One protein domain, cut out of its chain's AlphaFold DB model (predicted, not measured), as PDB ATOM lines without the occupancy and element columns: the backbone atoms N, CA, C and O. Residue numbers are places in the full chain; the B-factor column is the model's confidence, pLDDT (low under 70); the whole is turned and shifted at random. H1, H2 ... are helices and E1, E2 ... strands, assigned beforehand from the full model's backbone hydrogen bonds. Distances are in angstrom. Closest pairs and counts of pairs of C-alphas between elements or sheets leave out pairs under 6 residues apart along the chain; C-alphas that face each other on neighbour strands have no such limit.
ATOM      1  N   ASN A  57     122.312  51.837  33.531       86.06
ATOM      2  CA  ASN A  57     122.691  50.585  32.868       86.06
ATOM      3  C   ASN A  57     124.198  50.405  32.598       86.06
ATOM      4  O   ASN A  57     124.578  49.545  31.799       86.06
ATOM      5  N   GLU A  58     125.055  51.184  33.264       88.50
ATOM      6  CA  GLU A  58     126.500  50.995  33.207       88.50
ATOM      7  C   GLU A  58     126.951  49.773  34.014       88.50
ATOM      8  O   GLU A  58     126.572  49.604  35.174       88.50
ATOM      9  N   HIS A  59     127.827  48.954  33.425       92.25
ATOM     10  CA  HIS A  59     128.498  47.871  34.137       92.25
ATOM     11  C   HIS A  59     130.006  47.895  33.873       92.25
ATOM     12  O   HIS A  59     130.470  47.615  32.764       92.25
ATOM     13  N   THR A  60     130.787  48.198  34.914       93.81
ATOM     14  CA  THR A  60     132.242  48.380  34.813       93.81
ATOM     15  C   THR A  60     133.025  47.569  35.841       93.81
ATOM     16  O   THR A  60     132.514  47.223  36.904       93.81
ATOM     17  N   GLN A  61     134.295  47.300  35.539       93.38
ATOM     18  CA  GLN A  61     135.270  46.734  36.469       93.38
ATOM     19  C   GLN A  61     136.510  47.622  36.585       93.38
ATOM     20  O   GLN A  61     136.922  48.297  35.640       93.38
ATOM     21  N   ASP A  62     137.117  47.606  37.770       92.88
ATOM     22  CA  ASP A  62     138.358  48.318  38.053       92.88
ATOM     23  C   ASP A  62     139.557  47.531  37.498       92.88
ATOM     24  O   ASP A  62     139.888  46.445  37.980       92.88
ATOM     25  N   VAL A  63     140.216  48.092  36.481       94.62
ATOM     26  CA  VAL A  63     141.381  47.480  35.824       94.62
ATOM     27  C   VAL A  63     142.561  47.338  36.791       94.62
ATOM     28  O   VAL A  63     143.273  46.338  36.747       94.62
ATOM     29  N   GLY A  64     142.735  48.272  37.729       93.19
ATOM     30  CA  GLY A  64     143.749  48.185  38.780       93.19
ATOM     31  C   GLY A  64     143.551  46.964  39.674       93.19
ATOM     32  O   GLY A  64     144.510  46.242  39.949       93.19
ATOM     33  N   LYS A  65     142.304  46.669  40.062       92.88
ATOM     34  CA  LYS A  65     141.974  45.458  40.837       92.88
ATOM     35  C   LYS A  65     142.206  44.173  40.043       92.88
ATOM     36  O   LYS A  65     142.725  43.211  40.608       92.88
ATOM     37  N   ILE A  66     141.888  44.162  38.745       95.62
ATOM     38  CA  ILE A  66     142.168  43.020  37.856       95.62
ATOM     39  C   ILE A  66     143.681  42.747  37.814       95.62
ATOM     40  O   ILE A  66     144.117  41.629  38.086       95.62
ATOM     41  N   PHE A  67     144.506  43.763  37.556       95.19
ATOM     42  CA  PHE A  67     145.963  43.590  37.469       95.19
ATOM     43  C   PHE A  67     146.613  43.289  38.824       95.19
ATOM     44  O   PHE A  67     147.578  42.525  38.891       95.19
ATOM     45  N   LEU A  68     146.066  43.815  39.923       93.56
ATOM     46  CA  LEU A  68     146.484  43.422  41.266       93.56
ATOM     47  C   LEU A  68     146.186  41.938  41.526       93.56
ATOM     48  O   LEU A  68     147.058  41.225  42.020       93.56
ATOM     49  N   CYS A  69     145.002  41.451  41.141       95.25
ATOM     50  CA  CYS A  69     144.654  40.031  41.227       95.25
ATOM     51  C   CYS A  69     145.633  39.163  40.434       95.25
ATOM     52  O   CYS A  69     146.166  38.187  40.969       95.25
ATOM     53  N   LEU A  70     145.926  39.571  39.195       96.25
ATOM     54  CA  LEU A  70     146.871  38.889  38.317       96.25
ATOM     55  C   LEU A  70     148.272  38.830  38.941       96.25
ATOM     56  O   LEU A  70     148.922  37.787  38.937       96.25
ATOM     57  N   HIS A  71     148.739  39.930  39.527       94.25
ATOM     58  CA  HIS A  71     150.031  39.948  40.198       94.25
ATOM     59  C   HIS A  71     150.072  38.999  41.402       94.25
ATOM     60  O   HIS A  71     151.045  38.262  41.571       94.25
ATOM     61  N   LEU A  72     149.020  38.987  42.226       94.50
ATOM     62  CA  LEU A  72     148.941  38.124  43.405       94.50
ATOM     63  C   LEU A  72     148.919  36.637  43.031       94.50
ATOM     64  O   LEU A  72     149.603  35.834  43.670       94.50
ATOM     65  N   ILE A  73     148.158  36.257  42.000       95.94
ATOM     66  CA  ILE A  73     148.088  34.859  41.561       95.94
ATOM     67  C   ILE A  73     149.399  34.397  40.913       95.94
ATOM     68  O   ILE A  73     149.876  33.317  41.244       95.94
ATOM     69  N   LEU A  74     150.046  35.233  40.089       95.81
ATOM     70  CA  LEU A  74     151.350  34.914  39.496       95.81
ATOM     71  C   LEU A  74     152.457  34.813  40.552       95.81
ATOM     72  O   LEU A  74     153.288  33.914  40.479       95.81
ATOM     73  N   SER A  75     152.434  35.671  41.574       94.31
ATOM     74  CA  SER A  75     153.397  35.617  42.688       94.31
ATOM     75  C   SER A  75     153.218  34.384  43.581       94.31
ATOM     76  O   SER A  75     154.100  34.066  44.371       94.31
ATOM     77  N   SER A  76     152.080  33.688  43.468       95.62
ATOM     78  CA  SER A  76     151.828  32.427  44.174       95.62
ATOM     79  C   SER A  76     152.419  31.214  43.438       95.62
ATOM     80  O   SER A  76     152.442  30.114  43.988       95.62
ATOM     81  N   MET A  94     135.298  38.357  26.899       94.69
ATOM     82  CA  MET A  94     135.088  38.910  25.559       94.69
ATOM     83  C   MET A  94     134.193  40.162  25.595       94.69
ATOM     84  O   MET A  94     133.637  40.507  26.643       94.69
ATOM     85  N   HIS A  95     133.990  40.788  24.430       96.62
ATOM     86  CA  HIS A  95     133.063  41.898  24.140       96.62
ATOM     87  C   HIS A  95     133.382  43.248  24.795       96.62
ATOM     88  O   HIS A  95     133.278  44.272  24.126       96.62
ATOM     89  N   GLY A  96     133.769  43.269  26.072       96.06
ATOM     90  CA  GLY A  96     134.025  44.503  26.815       96.06
ATOM     91  C   GLY A  96     135.182  45.335  26.252       96.06
ATOM     92  O   GLY A  96     136.017  44.839  25.492       96.06
ATOM     93  N   VAL A  97     135.244  46.601  26.667       97.56
ATOM     94  CA  VAL A  97     136.244  47.575  26.215       97.56
ATOM     95  C   VAL A  97     136.981  48.218  27.386       97.56
ATOM     96  O   VAL A  97     136.382  48.684  28.356       97.56
ATOM     97  N   VAL A  98     138.304  48.259  27.276       97.25
ATOM     98  CA  VAL A  98     139.180  49.144  28.043       97.25
ATOM     99  C   VAL A  98     139.641  50.242  27.095       97.25
ATOM    100  O   VAL A  98     140.114  49.939  26.003       97.25
ATOM    101  N   GLY A  99     139.513  51.501  27.506       96.06
ATOM    102  CA  GLY A  99     140.179  52.633  26.862       96.06
ATOM    103  C   GLY A  99     141.468  52.983  27.602       96.06
ATOM    104  O   GLY A  99     141.508  52.931  28.836       96.06
ATOM    105  N   TRP A 100     142.536  53.302  26.874       94.75
ATOM    106  CA  TRP A 100     143.799  53.727  27.476       94.75
ATOM    107  C   TRP A 100     144.610  54.653  26.572       94.75
ATOM    108  O   TRP A 100     144.338  54.792  25.378       94.75
ATOM    109  N   LEU A 101     145.608  55.295  27.174       91.81
ATOM    110  CA  LEU A 101     146.610  56.086  26.475       91.81
ATOM    111  C   LEU A 101     147.761  55.193  26.031       91.81
ATOM    112  O   LEU A 101     148.326  54.425  26.820       91.81
ATOM    113  N   GLY A 102     148.089  55.300  24.752       87.62
ATOM    114  CA  GLY A 102     149.180  54.609  24.100       87.62
ATOM    115  C   GLY A 102     150.548  55.042  24.624       87.62
ATOM    116  O   GLY A 102     150.709  55.585  25.717       87.62
ATOM    117  N   ASN A 103     151.583  54.705  23.854       81.56
ATOM    118  CA  ASN A 103     152.961  55.125  24.130       81.56
ATOM    119  C   ASN A 103     153.464  54.785  25.546       81.56
ATOM    120  O   ASN A 103     154.376  55.416  26.073       81.56
ATOM    121  N   ASN A 104     152.934  53.695  26.110       81.38
ATOM    122  CA  ASN A 104     153.226  53.166  27.442       81.38
ATOM    123  C   ASN A 104     152.706  53.987  28.631       81.38
ATOM    124  O   ASN A 104     153.113  53.713  29.760       81.38
ATOM    125  N   LEU A 105     151.802  54.941  28.417       87.94
ATOM    126  CA  LEU A 105     151.240  55.752  29.502       87.94
ATOM    127  C   LEU A 105     150.261  54.975  30.382       87.94
ATOM    128  O   LEU A 105     150.092  55.294  31.561       87.94
ATOM    129  N   ALA A 106     149.678  53.906  29.840       91.38
ATOM    130  CA  ALA A 106     148.784  53.012  30.563       91.38
ATOM    131  C   ALA A 106     149.447  52.180  31.673       91.38
ATOM    132  O   ALA A 106     148.740  51.647  32.528       91.38
ATOM    133  N   PHE A 107     150.780  52.078  31.698       92.12
ATOM    134  CA  PHE A 107     151.523  51.302  32.692       92.12
ATOM    135  C   PHE A 107     152.525  52.182  33.434       92.12
ATOM    136  O   PHE A 107     153.124  53.087  32.860       92.12
ATOM    137  N   ILE A 108     152.745  51.901  34.718       89.56
ATOM    138  CA  ILE A 108     153.700  52.657  35.532       89.56
ATOM    139  C   ILE A 108     155.118  52.433  34.992       89.56
ATOM    140  O   ILE A 108     155.590  51.297  34.887       89.56
ATOM    141  N   GLU A 109     155.827  53.523  34.699       85.81
ATOM    142  CA  GLU A 109     157.168  53.502  34.104       85.81
ATOM    143  C   GLU A 109     158.163  52.653  34.913       85.81
ATOM    144  O   GLU A 109     158.839  51.779  34.368       85.81
ATOM    145  N   LYS A 110     158.190  52.826  36.240       86.19
ATOM    146  CA  LYS A 110     159.035  52.029  37.145       86.19
ATOM    147  C   LYS A 110     158.787  50.524  36.999       86.19
ATOM    148  O   LYS A 110     159.729  49.728  37.047       86.19
ATOM    149  N   SER A 111     157.535  50.123  36.820       83.19
ATOM    150  CA  SER A 111     157.137  48.721  36.691       83.19
ATOM    151  C   SER A 111     157.610  48.142  35.350       83.19
ATOM    152  O   SER A 111     158.133  47.028  35.314       83.19
ATOM    153  N   ARG A 112     157.596  48.947  34.279       80.38
ATOM    154  CA  ARG A 112     158.180  48.586  32.973       80.38
ATOM    155  C   ARG A 112     159.701  48.424  33.011       80.38
ATOM    156  O   ARG A 112     160.220  47.470  32.439       80.38
ATOM    157  N   ILE A 113     160.409  49.333  33.685       81.94
ATOM    158  CA  ILE A 113     161.879  49.299  33.776       81.94
ATOM    159  C   ILE A 113     162.336  48.107  34.619       81.94
ATOM    160  O   ILE A 113     163.225  47.358  34.224       81.94
ATOM    161  N   THR A 114     161.715  47.912  35.784       85.12
ATOM    162  CA  THR A 114     162.125  46.856  36.720       85.12
ATOM    163  C   THR A 114     161.660  45.465  36.302       85.12
ATOM    164  O   THR A 114     162.246  44.485  36.758       85.12
ATOM    165  N   LYS A 115     160.602  45.365  35.482       79.62
ATOM    166  CA  LYS A 115     159.970  44.111  35.026       79.62
ATOM    167  C   LYS A 115     159.574  43.146  36.155       79.62
ATOM    168  O   LYS A 115     159.356  41.964  35.914       79.62
ATOM    169  N   LYS A 116     159.463  43.639  37.395       77.81
ATOM    170  CA  LYS A 116     159.058  42.840  38.567       77.81
ATOM    171  C   LYS A 116     157.543  42.731  38.712       77.81
ATOM    172  O   LYS A 116     157.042  41.804  39.339       77.81
ATOM    173  N   LYS A 117     156.818  43.710  38.172       83.81
ATOM    174  CA  LYS A 117     155.365  43.818  38.238       83.81
ATOM    175  C   LYS A 117     154.867  44.558  37.004       83.81
ATOM    176  O   LYS A 117     155.599  45.369  36.446       83.81
ATOM    177  N   LEU A 118     153.633  44.287  36.596       85.44
ATOM    178  CA  LEU A 118     152.941  45.038  35.554       85.44
ATOM    179  C   LEU A 118     151.844  45.878  36.215       85.44
ATOM    180  O   LEU A 118     150.711  45.427  36.364       85.44
ATOM    181  N   ASP A 119     152.208  47.068  36.690       88.19
ATOM    182  CA  ASP A 119     151.255  47.992  37.307       88.19
ATOM    183  C   ASP A 119     150.618  48.897  36.260       88.19
ATOM    184  O   ASP A 119     151.312  49.532  35.464       88.19
ATOM    185  N   VAL A 120     149.294  48.992  36.311       92.62
ATOM    186  CA  VAL A 120     148.501  49.883  35.464       92.62
ATOM    187  C   VAL A 120     148.408  51.275  36.082       92.62
ATOM    188  O   VAL A 120     148.270  51.434  37.296       92.62
ATOM    189  N   ASN A 121     148.462  52.304  35.247       90.00
ATOM    190  CA  ASN A 121     148.491  53.701  35.660       90.00
ATOM    191  C   ASN A 121     147.078  54.306  35.774       90.00
ATOM    192  O   ASN A 121     146.794  55.366  35.221       90.00
ATOM    193  N   VAL A 122     146.164  53.634  36.482       87.75
ATOM    194  CA  VAL A 122     144.763  54.088  36.629       87.75
ATOM    195  C   VAL A 122     144.703  55.452  37.327       87.75
ATOM    196  O   VAL A 122     144.096  56.392  36.814       87.75
ATOM    197  N   SER A 123     145.396  55.601  38.462       83.62
ATOM    198  CA  SER A 123     145.402  56.848  39.243       83.62
ATOM    199  C   SER A 123     146.022  58.024  38.479       83.62
ATOM    200  O   SER A 123     145.520  59.146  38.564       83.62
ATOM    201  N   GLY A 124     147.076  57.774  37.692       83.12
ATOM    202  CA  GLY A 124     147.672  58.786  36.816       83.12
ATOM    203  C   GLY A 124     146.842  59.071  35.566       83.12
ATOM    204  O   GLY A 124     147.010  60.120  34.967       83.12
ATOM    205  N   GLY A 125     145.890  58.204  35.208       86.81
ATOM    206  CA  GLY A 125     144.987  58.419  34.074       86.81
ATOM    207  C   GLY A 125     145.440  57.796  32.777       86.81
ATOM    208  O   GLY A 125     144.967  58.202  31.727       86.81
ATOM    209  N   GLY A 126     146.345  56.826  32.852       90.44
ATOM    210  CA  GLY A 126     146.819  56.093  31.693       90.44
ATOM    211  C   GLY A 126     145.786  55.118  31.131       90.44
ATOM    212  O   GLY A 126     145.887  54.762  29.967       90.44
ATOM    213  N   CYS A 127     144.799  54.683  31.921       93.69
ATOM    214  CA  CYS A 127     143.709  53.832  31.446       93.69
ATOM    215  C   CYS A 127     142.410  54.044  32.229       93.69
ATOM    216  O   CYS A 127     142.422  54.465  33.392       93.69
ATOM    217  N   GLY A 128     141.294  53.731  31.577       92.31
ATOM    218  CA  GLY A 128     139.955  53.796  32.140       92.31
ATOM    219  C   GLY A 128     139.552  52.531  32.894       92.31
ATOM    220  O   GLY A 128     140.353  51.634  33.170       92.31
ATOM    221  N   LYS A 129     138.260  52.463  33.229       93.75
ATOM    222  CA  LYS A 129     137.628  51.224  33.692       93.75
ATOM    223  C   LYS A 129     137.438  50.273  32.509       93.75
ATOM    224  O   LYS A 129     137.375  50.703  31.361       93.75
ATOM    225  N   LEU A 130     137.269  48.989  32.802       96.25
ATOM    226  CA  LEU A 130     136.743  48.041  31.831       96.25
ATOM    227  C   LEU A 130     135.224  48.190  31.788       96.25
ATOM    228  O   LEU A 130     134.566  47.882  32.781       96.25
ATOM    229  N   ILE A 131     134.668  48.633  30.663       95.88
ATOM    230  CA  ILE A 131     133.229  48.544  30.395       95.88
ATOM    231  C   ILE A 131     132.955  47.112  29.948       95.88
ATOM    232  O   ILE A 131     133.481  46.651  28.937       95.88
ATOM    233  N   THR A 132     132.206  46.368  30.753       96.06
ATOM    234  CA  THR A 132     132.066  44.917  30.572       96.06
ATOM    235  C   THR A 132     130.996  44.568  29.542       96.06
ATOM    236  O   THR A 132     130.118  45.370  29.243       96.06
ATOM    237  N   TRP A 133     130.980  43.308  29.111       95.75
ATOM    238  CA  TRP A 133     129.925  42.745  28.263       95.75
ATOM    239  C   TRP A 133     128.512  42.790  28.883       95.75
ATOM    240  O   TRP A 133     127.519  42.663  28.171       95.75
ATOM    241  N   MET A 134     128.401  42.961  30.206       94.69
ATOM    242  CA  MET A 134     127.116  43.120  30.899       94.69
ATOM    243  C   MET A 134     126.564  44.545  30.806       94.69
ATOM    244  O   MET A 134     125.436  44.775  31.236       94.69
ATOM    245  N   ASP A 135     127.337  45.497  30.278       94.44
ATOM    246  CA  ASP A 135     126.912  46.884  30.127       94.44
ATOM    247  C   ASP A 135     125.733  46.990  29.152       94.44
ATOM    248  O   ASP A 135     125.745  46.425  28.055       94.44
ATOM    249  N   ARG A 136     124.683  47.710  29.559       94.75
ATOM    250  CA  ARG A 136     123.453  47.887  28.777       94.75
ATOM    251  C   ARG A 136     123.160  49.362  28.486       94.75
ATOM    252  O   ARG A 136     122.003  49.717  28.262       94.75
ATOM    253  N   ARG A 137     124.184  50.231  28.433       93.12
ATOM    254  CA  ARG A 137     124.011  51.649  28.033       93.12
ATOM    255  C   ARG A 137     123.483  51.788  26.600       93.12
ATOM    256  O   ARG A 137     122.729  52.707  26.281       93.12
ATOM    257  N   CYS A 138     123.858  50.840  25.741       95.88
ATOM    258  CA  CYS A 138     123.388  50.734  24.365       95.88
ATOM    259  C   CYS A 138     122.000  50.083  24.337       95.88
ATOM    260  O   CYS A 138     121.880  48.863  24.256       95.88
ATOM    261  N   ASN A 139     120.948  50.894  24.430       95.19
ATOM    262  CA  ASN A 139     119.575  50.407  24.294       95.19
ATOM    263  C   ASN A 139     119.237  50.022  22.840       95.19
ATOM    264  O   ASN A 139     119.956  50.382  21.907       95.19
ATOM    265  N   GLN A 140     118.108  49.333  22.646       96.25
ATOM    266  CA  GLN A 140     117.681  48.867  21.322       96.25
ATOM    267  C   GLN A 140     117.571  50.012  20.304       96.25
ATOM    268  O   GLN A 140     118.116  49.904  19.216       96.25
ATOM    269  N   LYS A 141     116.988  51.158  20.687       97.06
ATOM    270  CA  LYS A 141     116.887  52.346  19.817       97.06
ATOM    271  C   LYS A 141     118.258  52.826  19.320       97.06
ATOM    272  O   LYS A 141     118.383  53.257  18.177       97.06
ATOM    273  N   PHE A 142     119.276  52.797  20.179       96.94
ATOM    274  CA  PHE A 142     120.641  53.139  19.799       96.94
ATOM    275  C   PHE A 142     121.236  52.083  18.862       96.94
ATOM    276  O   PHE A 142     121.760  52.456  17.817       96.94
ATOM    277  N   LEU A 143     121.111  50.795  19.194       97.62
ATOM    278  CA  LEU A 143     121.614  49.694  18.365       97.62
ATOM    279  C   LEU A 143     120.971  49.687  16.971       97.62
ATOM    280  O   LEU A 143     121.678  49.564  15.975       97.62
ATOM    281  N   ASP A 144     119.660  49.906  16.881       96.94
ATOM    282  CA  ASP A 144     118.929  49.998  15.615       96.94
ATOM    283  C   ASP A 144     119.430  51.165  14.758       96.94
ATOM    284  O   ASP A 144     119.499  51.038  13.538       96.94
ATOM    285  N   SER A 145     119.845  52.268  15.395       96.56
ATOM    286  CA  SER A 145     120.402  53.438  14.706       96.56
ATOM    287  C   SER A 145     121.826  53.251  14.181       96.56
ATOM    288  O   SER A 145     122.306  54.112  13.448       96.56
ATOM    289  N   LEU A 146     122.519  52.172  14.565       96.25
ATOM    290  CA  LEU A 146     123.857  51.896  14.053       96.25
ATOM    291  C   LEU A 146     123.803  51.415  12.590       96.25
ATOM    292  O   LEU A 146     122.785  50.835  12.193       96.25
ATOM    293  N   PRO A 147     124.884  51.608  11.810       94.06
ATOM    294  CA  PRO A 147     124.947  51.176  10.416       94.06
ATOM    295  C   PRO A 147     124.738  49.660  10.245       94.06
ATOM    296  O   PRO A 147     124.876  48.887  11.197       94.06
ATOM    297  N   ASN A 148     124.331  49.220   9.055       94.44
ATOM    298  CA  ASN A 148     124.108  47.797   8.808       94.44
ATOM    299  C   ASN A 148     125.365  47.208   8.168       94.44
ATOM    300  O   ASN A 148     125.804  47.717   7.144       94.44
ATOM    301  N   PRO A 149     125.924  46.127   8.731       93.19
ATOM    302  CA  PRO A 149     127.159  45.559   8.221       93.19
ATOM    303  C   PRO A 149     126.989  45.038   6.794       93.19
ATOM    304  O   PRO A 149     125.921  44.554   6.413       93.19
ATOM    305  N   SER A 150     128.077  45.080   6.029       89.12
ATOM    306  CA  SER A 150     128.111  44.553   4.666       89.12
ATOM    307  C   SER A 150     128.475  43.066   4.639       89.12
ATOM    308  O   SER A 150     127.909  42.298   3.861       89.12
ATOM    309  N   ARG A 151     129.413  42.653   5.506       88.50
ATOM    310  CA  ARG A 151     129.995  41.293   5.556       88.50
ATOM    311  C   ARG A 151     130.203  40.760   6.973       88.50
ATOM    312  O   ARG A 151     130.792  39.704   7.171       88.50
ATOM    313  N   SER A 152     129.738  41.496   7.973       93.69
ATOM    314  CA  SER A 152     129.950  41.186   9.383       93.69
ATOM    315  C   SER A 152     128.631  41.148  10.158       93.69
ATOM    316  O   SER A 152     127.544  41.251   9.591       93.69
ATOM    317  N   GLN A 153     128.714  40.969  11.477       93.81
ATOM    318  CA  GLN A 153     127.553  41.051  12.360       93.81
ATOM    319  C   GLN A 153     127.447  42.430  13.005       93.81
ATOM    320  O   GLN A 153     128.447  43.036  13.399       93.81
ATOM    321  N   LYS A 154     126.208  42.899  13.161       95.25
ATOM    322  CA  LYS A 154     125.907  44.131  13.886       95.25
ATOM    323  C   LYS A 154     126.241  43.934  15.371       95.25
ATOM    324  O   LYS A 154     125.983  42.852  15.903       95.25
ATOM    325  N   PRO A 155     126.809  44.936  16.060       96.94
ATOM    326  CA  PRO A 155     127.134  44.790  17.470       96.94
ATOM    327  C   PRO A 155     125.873  44.761  18.344       96.94
ATOM    328  O   PRO A 155     124.866  45.402  18.036       96.94
ATOM    329  N   PHE A 156     125.958  44.067  19.478       96.94
ATOM    330  CA  PHE A 156     124.920  44.039  20.513       96.94
ATOM    331  C   PHE A 156     125.302  44.912  21.719       96.94
ATOM    332  O   PHE A 156     126.431  45.385  21.851       96.94
ATOM    333  N   ALA A 157     124.361  45.118  22.644       96.69
ATOM    334  CA  ALA A 157     124.659  45.767  23.920       96.69
ATOM    335  C   ALA A 157     125.765  45.009  24.678       96.69
ATOM    336  O   ALA A 157     125.679  43.789  24.827       96.69
ATOM    337  N   GLY A 158     126.773  45.746  25.153       95.38
ATOM    338  CA  GLY A 158     127.969  45.208  25.808       95.38
ATOM    339  C   GLY A 158     129.144  44.940  24.860       95.38
ATOM    340  O   GLY A 158     130.237  44.634  25.329       95.38
ATOM    341  N   PHE A 159     128.949  45.062  23.542       97.94
ATOM    342  CA  PHE A 159     130.021  44.885  22.559       97.94
ATOM    343  C   PHE A 159     130.867  46.158  22.446       97.94
ATOM    344  O   PHE A 159     130.353  47.278  22.567       97.94
ATOM    345  N   GLY A 160     132.161  45.993  22.172       97.25
ATOM    346  CA  GLY A 160     133.121  47.092  22.122       97.25
ATOM    347  C   GLY A 160     132.771  48.151  21.080       97.25
ATOM    348  O   GLY A 160     132.693  49.325  21.437       97.25
ATOM    349  N   CYS A 161     132.455  47.767  19.835       97.38
ATOM    350  CA  CYS A 161     132.085  48.740  18.799       97.38
ATOM    351  C   CYS A 161     130.819  49.526  19.162       97.38
ATOM    352  O   CYS A 161     130.807  50.748  19.026       97.38
ATOM    353  N   ALA A 162     129.774  48.863  19.676       97.50
ATOM    354  CA  ALA A 162     128.571  49.563  20.133       97.50
ATOM    355  C   ALA A 162     128.896  50.556  21.259       97.50
ATOM    356  O   ALA A 162     128.438  51.696  21.221       97.50
ATOM    357  N   THR A 163     129.723  50.148  22.222       96.75
ATOM    358  CA  THR A 163     130.119  50.987  23.361       96.75
ATOM    359  C   THR A 163     130.913  52.214  22.912       96.75
ATOM    360  O   THR A 163     130.590  53.331  23.313       96.75
ATOM    361  N   ILE A 164     131.908  52.038  22.039       96.25
ATOM    362  CA  ILE A 164     132.726  53.137  21.504       96.25
ATOM    363  C   ILE A 164     131.857  54.119  20.702       96.25
ATOM    364  O   ILE A 164     131.908  55.324  20.940       96.25
ATOM    365  N   LEU A 165     130.995  53.619  19.809       95.75
ATOM    366  CA  LEU A 165     130.075  54.461  19.032       95.75
ATOM    367  C   LEU A 165     129.076  55.199  19.931       95.75
ATOM    368  O   LEU A 165     128.706  56.344  19.657       95.75
ATOM    369  N   TRP A 166     128.649  54.573  21.030       95.94
ATOM    370  CA  TRP A 166     127.796  55.222  22.020       95.94
ATOM    371  C   TRP A 166     128.522  56.389  22.683       95.94
ATOM    372  O   TRP A 166     127.924  57.456  22.838       95.94
ATOM    373  N   HIS A 167     129.805  56.226  23.019       93.50
ATOM    374  CA  HIS A 167     130.621  57.313  23.549       93.50
ATOM    375  C   HIS A 167     130.780  58.443  22.537       93.50
ATOM    376  O   HIS A 167     130.495  59.577  22.890       93.50
ATOM    377  N   PHE A 168     131.075  58.175  21.264       92.62
ATOM    378  CA  PHE A 168     131.140  59.257  20.271       92.62
ATOM    379  C   PHE A 168     129.844  60.072  20.159       92.62
ATOM    380  O   PHE A 168     129.892  61.275  19.917       92.62
ATOM    381  N   LYS A 169     128.681  59.447  20.380       92.56
ATOM    382  CA  LYS A 169     127.385  60.137  20.354       92.56
ATOM    383  C   LYS A 169     127.057  60.896  21.644       92.56
ATOM    384  O   LYS A 169     126.426  61.946  21.574       92.56
ATOM    385  N   ASN A 170     127.400  60.345  22.810       90.25
ATOM    386  CA  ASN A 170     126.901  60.832  24.104       90.25
ATOM    387  C   ASN A 170     127.990  61.449  25.000       90.25
ATOM    388  O   ASN A 170     127.662  62.189  25.922       90.25
ATOM    389  N   GLN A 171     129.262  61.125  24.760       87.88
ATOM    390  CA  GLN A 171     130.454  61.544  25.509       87.88
ATOM    391  C   GLN A 171     131.665  61.640  24.553       87.88
ATOM    392  O   GLN A 171     132.573  60.807  24.622       87.88
ATOM    393  N   PRO A 172     131.660  62.607  23.616       85.31
ATOM    394  CA  PRO A 172     132.572  62.620  22.470       85.31
ATOM    395  C   PRO A 172     134.058  62.721  22.838       85.31
ATOM    396  O   PRO A 172     134.884  62.269  22.054       85.31
ATOM    397  N   ASP A 173     134.403  63.239  24.022       87.06
ATOM    398  CA  ASP A 173     135.804  63.350  24.454       87.06
ATOM    399  C   ASP A 173     136.331  62.080  25.158       87.06
ATOM    400  O   ASP A 173     137.459  62.070  25.646       87.06
ATOM    401  N   GLU A 174     135.536  61.003  25.265       90.19
ATOM    402  CA  GLU A 174     135.982  59.762  25.923       90.19
ATOM    403  C   GLU A 174     137.077  59.068  25.100       90.19
ATOM    404  O   GLU A 174     138.075  58.607  25.651       90.19
ATOM    405  N   PHE A 175     136.904  59.014  23.777       92.00
ATOM    406  CA  PHE A 175     137.834  58.397  22.833       92.00
ATOM    407  C   PHE A 175     138.300  59.432  21.813       92.00
ATOM    408  O   PHE A 175     137.512  60.249  21.345       92.00
ATOM    409  N   SER A 176     139.573  59.379  21.430       90.62
ATOM    410  CA  SER A 176     140.081  60.247  20.371       90.62
ATOM    411  C   SER A 176     139.547  59.809  19.005       90.62
ATOM    412  O   SER A 176     139.608  58.631  18.648       90.62
ATOM    413  N   THR A 177     139.075  60.765  18.206       84.56
ATOM    414  CA  THR A 177     138.670  60.554  16.804       84.56
ATOM    415  C   THR A 177     139.828  60.713  15.822       84.56
ATOM    416  O   THR A 177     139.732  60.284  14.674       84.56
ATOM    417  N   THR A 178     140.933  61.322  16.262       82.19
ATOM    418  CA  THR A 178     142.118  61.568  15.436       82.19
ATOM    419  C   THR A 178     143.354  60.925  16.063       82.19
ATOM    420  O   THR A 178     143.486  60.887  17.291       82.19
ATOM    421  N   PRO A 179     144.279  60.385  15.252       78.81
ATOM    422  CA  PRO A 179     145.565  59.943  15.767       78.81
ATOM    423  C   PRO A 179     146.305  61.115  16.422       78.81
ATOM    424  O   PRO A 179     146.474  62.161  15.801       78.81
ATOM    425  N   MET A 180     146.765  60.922  17.654       81.88
ATOM    426  CA  MET A 180     147.635  61.871  18.352       81.88
ATOM    427  C   MET A 180     149.099  61.467  18.160       81.88
ATOM    428  O   MET A 180     149.411  60.272  18.101       81.88
ATOM    429  N   THR A 181     150.009  62.441  18.075       83.50
ATOM    430  CA  THR A 181     151.449  62.157  18.179       83.50
ATOM    431  C   THR A 181     151.820  61.789  19.617       83.50
ATOM    432  O   THR A 181     151.059  62.038  20.555       83.50
ATOM    433  N   VAL A 182     153.004  61.201  19.803       82.25
ATOM    434  CA  VAL A 182     153.511  60.838  21.137       82.25
ATOM    435  C   VAL A 182     153.616  62.078  22.026       82.25
ATOM    436  O   VAL A 182     153.225  62.049  23.189       82.25
ATOM    437  N   GLU A 183     154.105  63.182  21.464       84.50
ATOM    438  CA  GLU A 183     154.310  64.452  22.156       84.50
ATOM    439  C   GLU A 183     152.976  65.078  22.569       84.50
ATOM    440  O   GLU A 183     152.836  65.521  23.705       84.50
ATOM    441  N   GLN A 184     151.978  65.051  21.678       84.25
ATOM    442  CA  GLN A 184     150.628  65.531  21.979       84.25
ATOM    443  C   GLN A 184     149.978  64.711  23.095       84.25
ATOM    444  O   GLN A 184     149.357  65.267  23.997       84.25
ATOM    445  N   GLU A 185     150.117  63.386  23.047       84.25
ATOM    446  CA  GLU A 185     149.548  62.504  24.062       84.25
ATOM    447  C   GLU A 185     150.194  62.730  25.436       84.25
ATOM    448  O   GLU A 185     149.480  62.836  26.434       84.25
ATOM    449  N   LEU A 186     151.522  62.893  25.480       83.50
ATOM    450  CA  LEU A 186     152.268  63.239  26.692       83.50
ATOM    451  C   LEU A 186     151.854  64.601  27.255       83.50
ATOM    452  O   LEU A 186     151.571  64.717  28.444       83.50
ATOM    453  N   GLU A 187     151.763  65.623  26.404       84.31
ATOM    454  CA  GLU A 187     151.398  66.974  26.825       84.31
ATOM    455  C   GLU A 187     149.987  67.016  27.431       84.31
ATOM    456  O   GLU A 187     149.773  67.618  28.489       84.31
ATOM    457  N   VAL A 188     149.013  66.363  26.788       80.56
ATOM    458  CA  VAL A 188     147.642  66.290  27.313       80.56
ATOM    459  C   VAL A 188     147.614  65.475  28.607       80.56
ATOM    460  O   VAL A 188     146.971  65.890  29.574       80.56
ATOM    461  N   PHE A 189     148.342  64.359  28.667       83.62
ATOM    462  CA  PHE A 189     148.447  63.540  29.871       83.62
ATOM    463  C   PHE A 189     149.011  64.321  31.068       83.62
ATOM    464  O   PHE A 189     148.441  64.264  32.164       83.62
ATOM    465  N   ASP A 190     150.072  65.099  30.867       82.25
ATOM    466  CA  ASP A 190     150.695  65.908  31.915       82.25
ATOM    467  C   ASP A 190     149.774  67.041  32.379       82.25
ATOM    468  O   ASP A 190     149.581  67.228  33.586       82.25
ATOM    469  N   LYS A 191     149.120  67.748  31.445       79.38
ATOM    470  CA  LYS A 191     148.129  68.790  31.771       79.38
ATOM    471  C   LYS A 191     146.991  68.232  32.624       79.38
ATOM    472  O   LYS A 191     146.643  68.809  33.656       79.38
ATOM    473  N   VAL A 192     146.440  67.083  32.237       76.81
ATOM    474  CA  VAL A 192     145.356  66.430  32.981       76.81
ATOM    475  C   VAL A 192     145.845  65.902  34.335       76.81
ATOM    476  O   VAL A 192     145.136  66.015  35.338       76.81
ATOM    477  N   SER A 193     147.077  65.395  34.413       74.81
ATOM    478  CA  SER A 193     147.698  64.956  35.668       74.81
ATOM    479  C   SER A 193     147.853  66.098  36.676       74.81
ATOM    480  O   SER A 193     147.623  65.901  37.873       74.81
ATOM    481  N   VAL A 194     148.201  67.305  36.216       70.38
ATOM    482  CA  VAL A 194     148.253  68.512  37.057       70.38
ATOM    483  C   VAL A 194     146.862  68.866  37.588       70.38
ATOM    484  O   VAL A 194     146.705  69.049  38.796       70.38
ATOM    485  N   LEU A 195     145.837  68.875  36.728       65.31
ATOM    486  CA  LEU A 195     144.451  69.157  37.135       65.31
ATOM    487  C   LEU A 195     143.943  68.170  38.195       65.31
ATOM    488  O   LEU A 195     143.294  68.569  39.161       65.31
ATOM    489  N   ARG A 196     144.297  66.887  38.071       67.19
ATOM    490  CA  ARG A 196     143.956  65.863  39.071       67.19
ATOM    491  C   ARG A 196     144.613  66.119  40.420       67.19
ATOM    492  O   ARG A 196     143.947  66.008  41.442       67.19
ATOM    493  N   PRO A 238     132.146  65.452  33.479       59.22
ATOM    494  CA  PRO A 238     133.401  66.069  33.088       59.22
ATOM    495  C   PRO A 238     134.445  64.958  32.970       59.22
ATOM    496  O   PRO A 238     134.698  64.225  33.932       59.22
ATOM    497  N   ILE A 239     134.985  64.789  31.768       61.38
ATOM    498  CA  ILE A 239     136.001  63.785  31.483       61.38
ATOM    499  C   ILE A 239     137.281  64.228  32.186       61.38
ATOM    500  O   ILE A 239     137.795  65.322  31.976       61.38
ATOM    501  N   GLN A 240     137.752  63.390  33.107       69.19
ATOM    502  CA  GLN A 240     138.911  63.686  33.956       69.19
ATOM    503  C   GLN A 240     140.204  63.074  33.400       69.19
ATOM    504  O   GLN A 240     141.213  63.023  34.100       69.19
ATOM    505  N   HIS A 241     140.183  62.536  32.183       77.06
ATOM    506  CA  HIS A 241     141.329  61.955  31.480       77.06
ATOM    507  C   HIS A 241     141.499  62.615  30.110       77.06
ATOM    508  O   HIS A 241     140.605  63.294  29.623       77.06
ATOM    509  N   ALA A 242     142.658  62.415  29.491       84.62
ATOM    510  CA  ALA A 242     142.777  62.640  28.059       84.62
ATOM    511  C   ALA A 242     141.866  61.644  27.305       84.62
ATOM    512  O   ALA A 242     141.656  60.537  27.818       84.62
ATOM    513  N   PRO A 243     141.345  61.985  26.115       90.19
ATOM    514  CA  PRO A 243     140.623  61.028  25.282       90.19
ATOM    515  C   PRO A 243     141.482  59.788  25.016       90.19
ATOM    516  O   PRO A 243     142.666  59.903  24.697       90.19
ATOM    517  N   TRP A 244     140.904  58.594  25.145       93.25
ATOM    518  CA  TRP A 244     141.642  57.354  24.926       93.25
ATOM    519  C   TRP A 244     142.070  57.228  23.463       93.25
ATOM    520  O   TRP A 244     141.251  57.346  22.551       93.25
ATOM    521  N   THR A 245     143.352  56.959  23.233       93.38
ATOM    522  CA  THR A 245     143.932  56.781  21.889       93.38
ATOM    523  C   THR A 245     143.990  55.312  21.472       93.38
ATOM    524  O   THR A 245     144.170  54.998  20.294       93.38
ATOM    525  N   CYS A 246     143.841  54.405  22.437       94.44
ATOM    526  CA  CYS A 246     143.814  52.966  22.249       94.44
ATOM    527  C   CYS A 246     142.563  52.363  22.898       94.44
ATOM    528  O   CYS A 246     142.088  52.834  23.933       94.44
ATOM    529  N   ALA A 247     142.066  51.281  22.298       96.00
ATOM    530  CA  ALA A 247     140.971  50.488  22.832       96.00
ATOM    531  C   ALA A 247     141.173  49.002  22.506       96.00
ATOM    532  O   ALA A 247     141.814  48.649  21.515       96.00
ATOM    533  N   GLY A 248     140.615  48.137  23.345       96.94
ATOM    534  CA  GLY A 248     140.679  46.685  23.201       96.94
ATOM    535  C   GLY A 248     139.974  45.986  24.357       96.94
ATOM    536  O   GLY A 248     139.493  46.639  25.287       96.94
ATOM    537  N   THR A 249     139.904  44.660  24.314       97.81
ATOM    538  CA  THR A 249     139.449  43.867  25.460       97.81
ATOM    539  C   THR A 249     140.477  43.925  26.596       97.81
ATOM    540  O   THR A 249     141.608  44.391  26.432       97.81
ATOM    541  N   ILE A 250     140.120  43.402  27.772       97.44
ATOM    542  CA  ILE A 250     141.071  43.299  28.888       97.44
ATOM    543  C   ILE A 250     142.273  42.395  28.555       97.44
ATOM    544  O   ILE A 250     143.378  42.638  29.042       97.44
ATOM    545  N   ALA A 251     142.073  41.383  27.704       97.31
ATOM    546  CA  ALA A 251     143.137  40.506  27.227       97.31
ATOM    547  C   ALA A 251     144.092  41.257  26.289       97.31
ATOM    548  O   ALA A 251     145.304  41.202  26.493       97.31
ATOM    549  N   ASP A 252     143.559  42.024  25.334       97.19
ATOM    550  CA  ASP A 252     144.366  42.836  24.408       97.19
ATOM    551  C   ASP A 252     145.188  43.885  25.168       97.19
ATOM    552  O   ASP A 252     146.363  44.108  24.874       97.19
ATOM    553  N   PHE A 253     144.594  44.482  26.206       97.06
ATOM    554  CA  PHE A 253     145.278  45.422  27.087       97.06
ATOM    555  C   PHE A 253     146.444  44.767  27.850       97.06
ATOM    556  O   PHE A 253     147.545  45.323  27.899       97.06
ATOM    557  N   LEU A 254     146.247  43.560  28.402       96.50
ATOM    558  CA  LEU A 254     147.331  42.800  29.036       96.50
ATOM    559  C   LEU A 254     148.442  42.460  28.032       96.50
ATOM    560  O   LEU A 254     149.618  42.643  28.347       96.50
ATOM    561  N   VAL A 255     148.088  41.998  26.830       95.62
ATOM    562  CA  VAL A 255     149.054  41.662  25.772       95.62
ATOM    563  C   VAL A 255     149.869  42.890  25.368       95.62
ATOM    564  O   VAL A 255     151.095  42.801  25.283       95.62
ATOM    565  N   ALA A 256     149.224  44.048  25.200       94.06
ATOM    566  CA  ALA A 256     149.910  45.304  24.915       94.06
ATOM    567  C   ALA A 256     150.943  45.655  25.998       94.06
ATOM    568  O   ALA A 256     152.061  46.055  25.669       94.06
ATOM    569  N   GLY A 257     150.609  45.439  27.274       92.56
ATOM    570  CA  GLY A 257     151.530  45.634  28.395       92.56
ATOM    571  C   GLY A 257     152.690  44.638  28.422       92.56
ATOM    572  O   GLY A 257     153.850  45.046  28.484       92.56
ATOM    573  N   LEU A 258     152.394  43.336  28.343       91.88
ATOM    574  CA  LEU A 258     153.398  42.265  28.398       91.88
ATOM    575  C   LEU A 258     154.417  42.366  27.258       91.88
ATOM    576  O   LEU A 258     155.614  42.197  27.486       91.88
ATOM    577  N   ALA A 259     153.952  42.675  26.047       91.12
ATOM    578  CA  ALA A 259     154.801  42.797  24.866       91.12
ATOM    579  C   ALA A 259     155.307  44.231  24.618       91.12
ATOM    580  O   ALA A 259     156.026  44.457  23.647       91.12
ATOM    581  N   SER A 260     154.976  45.196  25.492       88.44
ATOM    582  CA  SER A 260     155.348  46.616  25.340       88.44
ATOM    583  C   SER A 260     155.004  47.172  23.950       88.44
ATOM    584  O   SER A 260     155.812  47.847  23.306       88.44
ATOM    585  N   LEU A 261     153.806  46.841  23.461       88.94
ATOM    586  CA  LEU A 261     153.370  47.218  22.123       88.94
ATOM    587  C   LEU A 261     153.087  48.721  22.055       88.94
ATOM    588  O   LEU A 261     152.426  49.284  22.925       88.94
ATOM    589  N   LYS A 262     153.531  49.367  20.970       81.50
ATOM    590  CA  LYS A 262     153.185  50.773  20.693       81.50
ATOM    591  C   LYS A 262     151.704  50.947  20.348       81.50
ATOM    592  O   LYS A 262     151.126  51.983  20.654       81.50
ATOM    593  N   ARG A 263     151.106  49.946  19.698       82.00
ATOM    594  CA  ARG A 263     149.681  49.890  19.348       82.00
ATOM    595  C   ARG A 263     149.122  48.524  19.744       82.00
ATOM    596  O   ARG A 263     149.837  47.537  19.556       82.00
ATOM    597  N   PRO A 264     147.887  48.444  20.268       91.12
ATOM    598  CA  PRO A 264     147.268  47.157  20.544       91.12
ATOM    599  C   PRO A 264     147.123  46.316  19.284       91.12
ATOM    600  O   PRO A 264     146.920  46.834  18.185       91.12
ATOM    601  N   VAL A 265     147.151  45.009  19.497       92.81
ATOM    602  CA  VAL A 265     146.672  44.009  18.549       92.81
ATOM    603  C   VAL A 265     145.515  43.270  19.203       92.81
ATOM    604  O   VAL A 265     145.470  43.155  20.426       92.81
ATOM    605  N   MET A 266     144.595  42.781  18.383       95.06
ATOM    606  CA  MET A 266     143.422  42.034  18.816       95.06
ATOM    607  C   MET A 266     143.351  40.744  18.012       95.06
ATOM    608  O   MET A 266     143.641  40.748  16.814       95.06
ATOM    609  N   SER A 267     142.996  39.632  18.657       95.12
ATOM    610  CA  SER A 267     142.791  38.378  17.929       95.12
ATOM    611  C   SER A 267     141.503  38.443  17.096       95.12
ATOM    612  O   SER A 267     140.563  39.141  17.489       95.12
ATOM    613  N   PRO A 268     141.388  37.674  15.996       95.88
ATOM    614  CA  PRO A 268     140.164  37.648  15.191       95.88
ATOM    615  C   PRO A 268     138.934  37.250  16.016       95.88
ATOM    616  O   PRO A 268     137.853  37.799  15.841       95.88
ATOM    617  N   GLN A 269     139.102  36.344  16.987       94.88
ATOM    618  CA  GLN A 269     138.031  35.938  17.898       94.88
ATOM    619  C   GLN A 269     137.547  37.091  18.790       94.88
ATOM    620  O   GLN A 269     136.342  37.256  18.978       94.88
ATOM    621  N   MET A 270     138.469  37.891  19.332       96.12
ATOM    622  CA  MET A 270     138.109  39.058  20.141       96.12
ATOM    623  C   MET A 270     137.485  40.155  19.276       96.12
ATOM    624  O   MET A 270     136.486  40.743  19.685       96.12
ATOM    625  N   ALA A 271     137.986  40.356  18.055       96.69
ATOM    626  CA  ALA A 271     137.441  41.334  17.118       96.69
ATOM    627  C   ALA A 271     136.022  40.972  16.654       96.69
ATOM    628  O   ALA A 271     135.127  41.812  16.708       96.69
ATOM    629  N   MET A 272     135.759  39.700  16.327       95.50
ATOM    630  CA  MET A 272     134.399  39.208  16.060       95.50
ATOM    631  C   MET A 272     133.442  39.484  17.225       95.50
ATOM    632  O   MET A 272     132.286  39.839  17.006       95.50
ATOM    633  N   SER A 273     133.926  39.381  18.468       95.94
ATOM    634  CA  SER A 273     133.119  39.660  19.664       95.94
ATOM    635  C   SER A 273     132.725  41.131  19.824       95.94
ATOM    636  O   SER A 273     131.929  41.467  20.696       95.94
ATOM    637  N   TRP A 274     133.274  42.038  19.017       97.38
ATOM    638  CA  TRP A 274     132.906  43.451  19.040       97.38
ATOM    639  C   TRP A 274     131.832  43.816  18.015       97.38
ATOM    640  O   TRP A 274     131.254  44.896  18.137       97.38
ATOM    641  N   GLY A 275     131.502  42.920  17.077       96.00
ATOM    642  CA  GLY A 275     130.730  43.265  15.881       96.00
ATOM    643  C   GLY A 275     131.564  44.079  14.886       96.00
ATOM    644  O   GLY A 275     132.687  44.474  15.186       96.00
ATOM    645  N   TYR A 276     131.034  44.305  13.685       96.56
ATOM    646  CA  TYR A 276     131.738  44.995  12.591       96.56
ATOM    647  C   TYR A 276     133.114  44.420  12.237       96.56
ATOM    648  O   TYR A 276     134.008  45.143  11.806       96.56
ATOM    649  N   PHE A 277     133.296  43.112  12.395       96.75
ATOM    650  CA  PHE A 277     134.503  42.412  11.976       96.75
ATOM    651  C   PHE A 277     134.145  41.301  10.990       96.75
ATOM    652  O   PHE A 277     133.327  40.429  11.295       96.75
ATOM    653  N   ASP A 278     134.739  41.360   9.803       95.44
ATOM    654  CA  ASP A 278     134.633  40.352   8.756       95.44
ATOM    655  C   ASP A 278     135.642  39.235   9.056       95.44
ATOM    656  O   ASP A 278     136.858  39.400   8.927       95.44
ATOM    657  N   ALA A 279     135.117  38.093   9.500       92.69
ATOM    658  CA  ALA A 279     135.911  36.930   9.877       92.69
ATOM    659  C   ALA A 279     136.546  36.218   8.676       92.69
ATOM    660  O   ALA A 279     137.591  35.588   8.832       92.69
ATOM    661  N   GLU A 280     135.927  36.310   7.496       92.56
ATOM    662  CA  GLU A 280     136.414  35.662   6.276       92.56
ATOM    663  C   GLU A 280     137.650  36.391   5.745       92.56
ATOM    664  O   GLU A 280     138.645  35.759   5.392       92.56
ATOM    665  N   ASN A 281     137.605  37.726   5.744       93.81
ATOM    666  CA  ASN A 281     138.702  38.573   5.273       93.81
ATOM    667  C   ASN A 281     139.655  39.023   6.394       93.81
ATOM    668  O   ASN A 281     140.675  39.657   6.119       93.81
ATOM    669  N   ASN A 282     139.354  38.667   7.647       94.94
ATOM    670  CA  ASN A 282     140.147  38.989   8.830       94.94
ATOM    671  C   ASN A 282     140.414  40.504   8.985       94.94
ATOM    672  O   ASN A 282     141.544  40.933   9.237       94.94
ATOM    673  N   CYS A 283     139.372  41.322   8.810       95.31
ATOM    674  CA  CYS A 283     139.456  42.781   8.868       95.31
ATOM    675  C   CYS A 283     138.185  43.424   9.446       95.31
ATOM    676  O   CYS A 283     137.114  42.823   9.458       95.31
ATOM    677  N   TRP A 284     138.282  44.676   9.897       94.88
ATOM    678  CA  TRP A 284     137.104  45.457  10.292       94.88
ATOM    679  C   TRP A 284     136.234  45.790   9.068       94.88
ATOM    680  O   TRP A 284     136.752  46.137   8.005       94.88
ATOM    681  N   ASP A 285     134.915  45.700   9.223       93.69
ATOM    682  CA  ASP A 285     133.915  46.036   8.205       93.69
ATOM    683  C   ASP A 285     133.730  47.558   8.147       93.69
ATOM    684  O   ASP A 285     132.843  48.134   8.773       93.69
TER     685      ASP A 285
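This is residues 57 to 76, 94 to 196 and 238 to 285 of the 288 residues of an uncharacterized protein of Rodentolepis nana (UniProt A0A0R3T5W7). Look first for a very small three-stranded sheet, E2, E1 and E3, in the middle of a mostly loop-built body; H6 packs on one face of it and H4, with its first residues, on the opposite face. Round this core the other helices lie scattered and touch no other helix: H2 and H3 sit at the two far ends of the longest axis, H5 lies off to one side, and H1 only grazes the sheet with its residues 63 to 66. The printed part has 171 residues, with seven named helices and three named strands in the order H1 E1 H2 E2 H3 H4 H5 E3 H6 H7, and the sheet runs E2 E1 E3, antiparallel throughout. The class is mostly helix, yet under half of the residues, 76 of 171, are in named elements. The whole is compact and rounded, with a radius of gyration of the C-alphas of 16.2 A and spans of 46 by 38 by 30 A.

Find C-alpha 63 at (141.381, 47.480, 35.824); from there H1 runs through residues 63 to 75, 18.2 A from first to last C-alpha. After the first cut, E1 is residues 97 to 100, 9.8 A, and H2 is residues 109 to 114, 8.7 A. E2, residues 127 to 131, begins at C-alpha 127 at (143.709, 53.832, 31.446) and measures 11.8 A. H3 is residues 140 to 144, 6.0 A, H4 residues 160 to 170, 15.2 A, and H5, the longest helix, residues 182 to 196, 20.9 A. Past the second cut come E3, residues 246 to 248, 7.1 A, H6, residues 250 to 258, 12.4 A, and H7, residues 268 to 272, 6.0 A, which ends at C-alpha 272 at (134.399, 39.208, 16.060).

Begin at the sheet, where E1 is the inner strand and E2 and E3 are the edge strands. E2 and E1 are antiparallel at 171 degrees, and you will find N 128 and O 99 at 2.9 A, within hydrogen-bond range. E1 and E3 are antiparallel at 156 degrees, with N 98 and O 248 at 2.8 A. Residues 60 to 61 pair antiparallel with residues 130 to 131 of E2. H6 is on the sheet at a height of 9.7 A, over E1 and E3 and along the strands, at 8 degrees to E3 on the local plane; its closest C-alphas to E1 are those of Ile 250 and Val 98, 6.2 A apart. H4 is on the opposite face, over E1 and slantwise to the strands; its closest C-alphas to E1 are those of Gly 160 and Val 97, 5.2 A apart. H1 only grazes the sheet, where the C-alphas of Val 63 and Lys 129 of E2 are 5.7 A apart, and H1 and H6 are near each other. H3 and H4 are close but not clearly touching, with the C-alphas of Leu 143 and Ala 162 at 7.2 A. H2, H5 and H7 are not on the sheet; H6 and H7 are only just apart, closest 8.5 A. In each of the seven helices every O i to N i+4 pair is within hydrogen-bond range.

The two C-alphas farthest apart are those of Thr 114 and Lys 141, 48.6 A. Residues 77 to 93 are not printed, with 25.9 A from C-alpha 76 to C-alpha 94, and residues 197 to 237 are not printed, with 12.1 A from C-alpha 196 to C-alpha 238. Of the links that are printed whole, H2 to E2, H3 to H4 and H4 to H5 are long. The mean pLDDT of the printed part is 90.6; residues 195 to 196 and 238 to 240 are under 70.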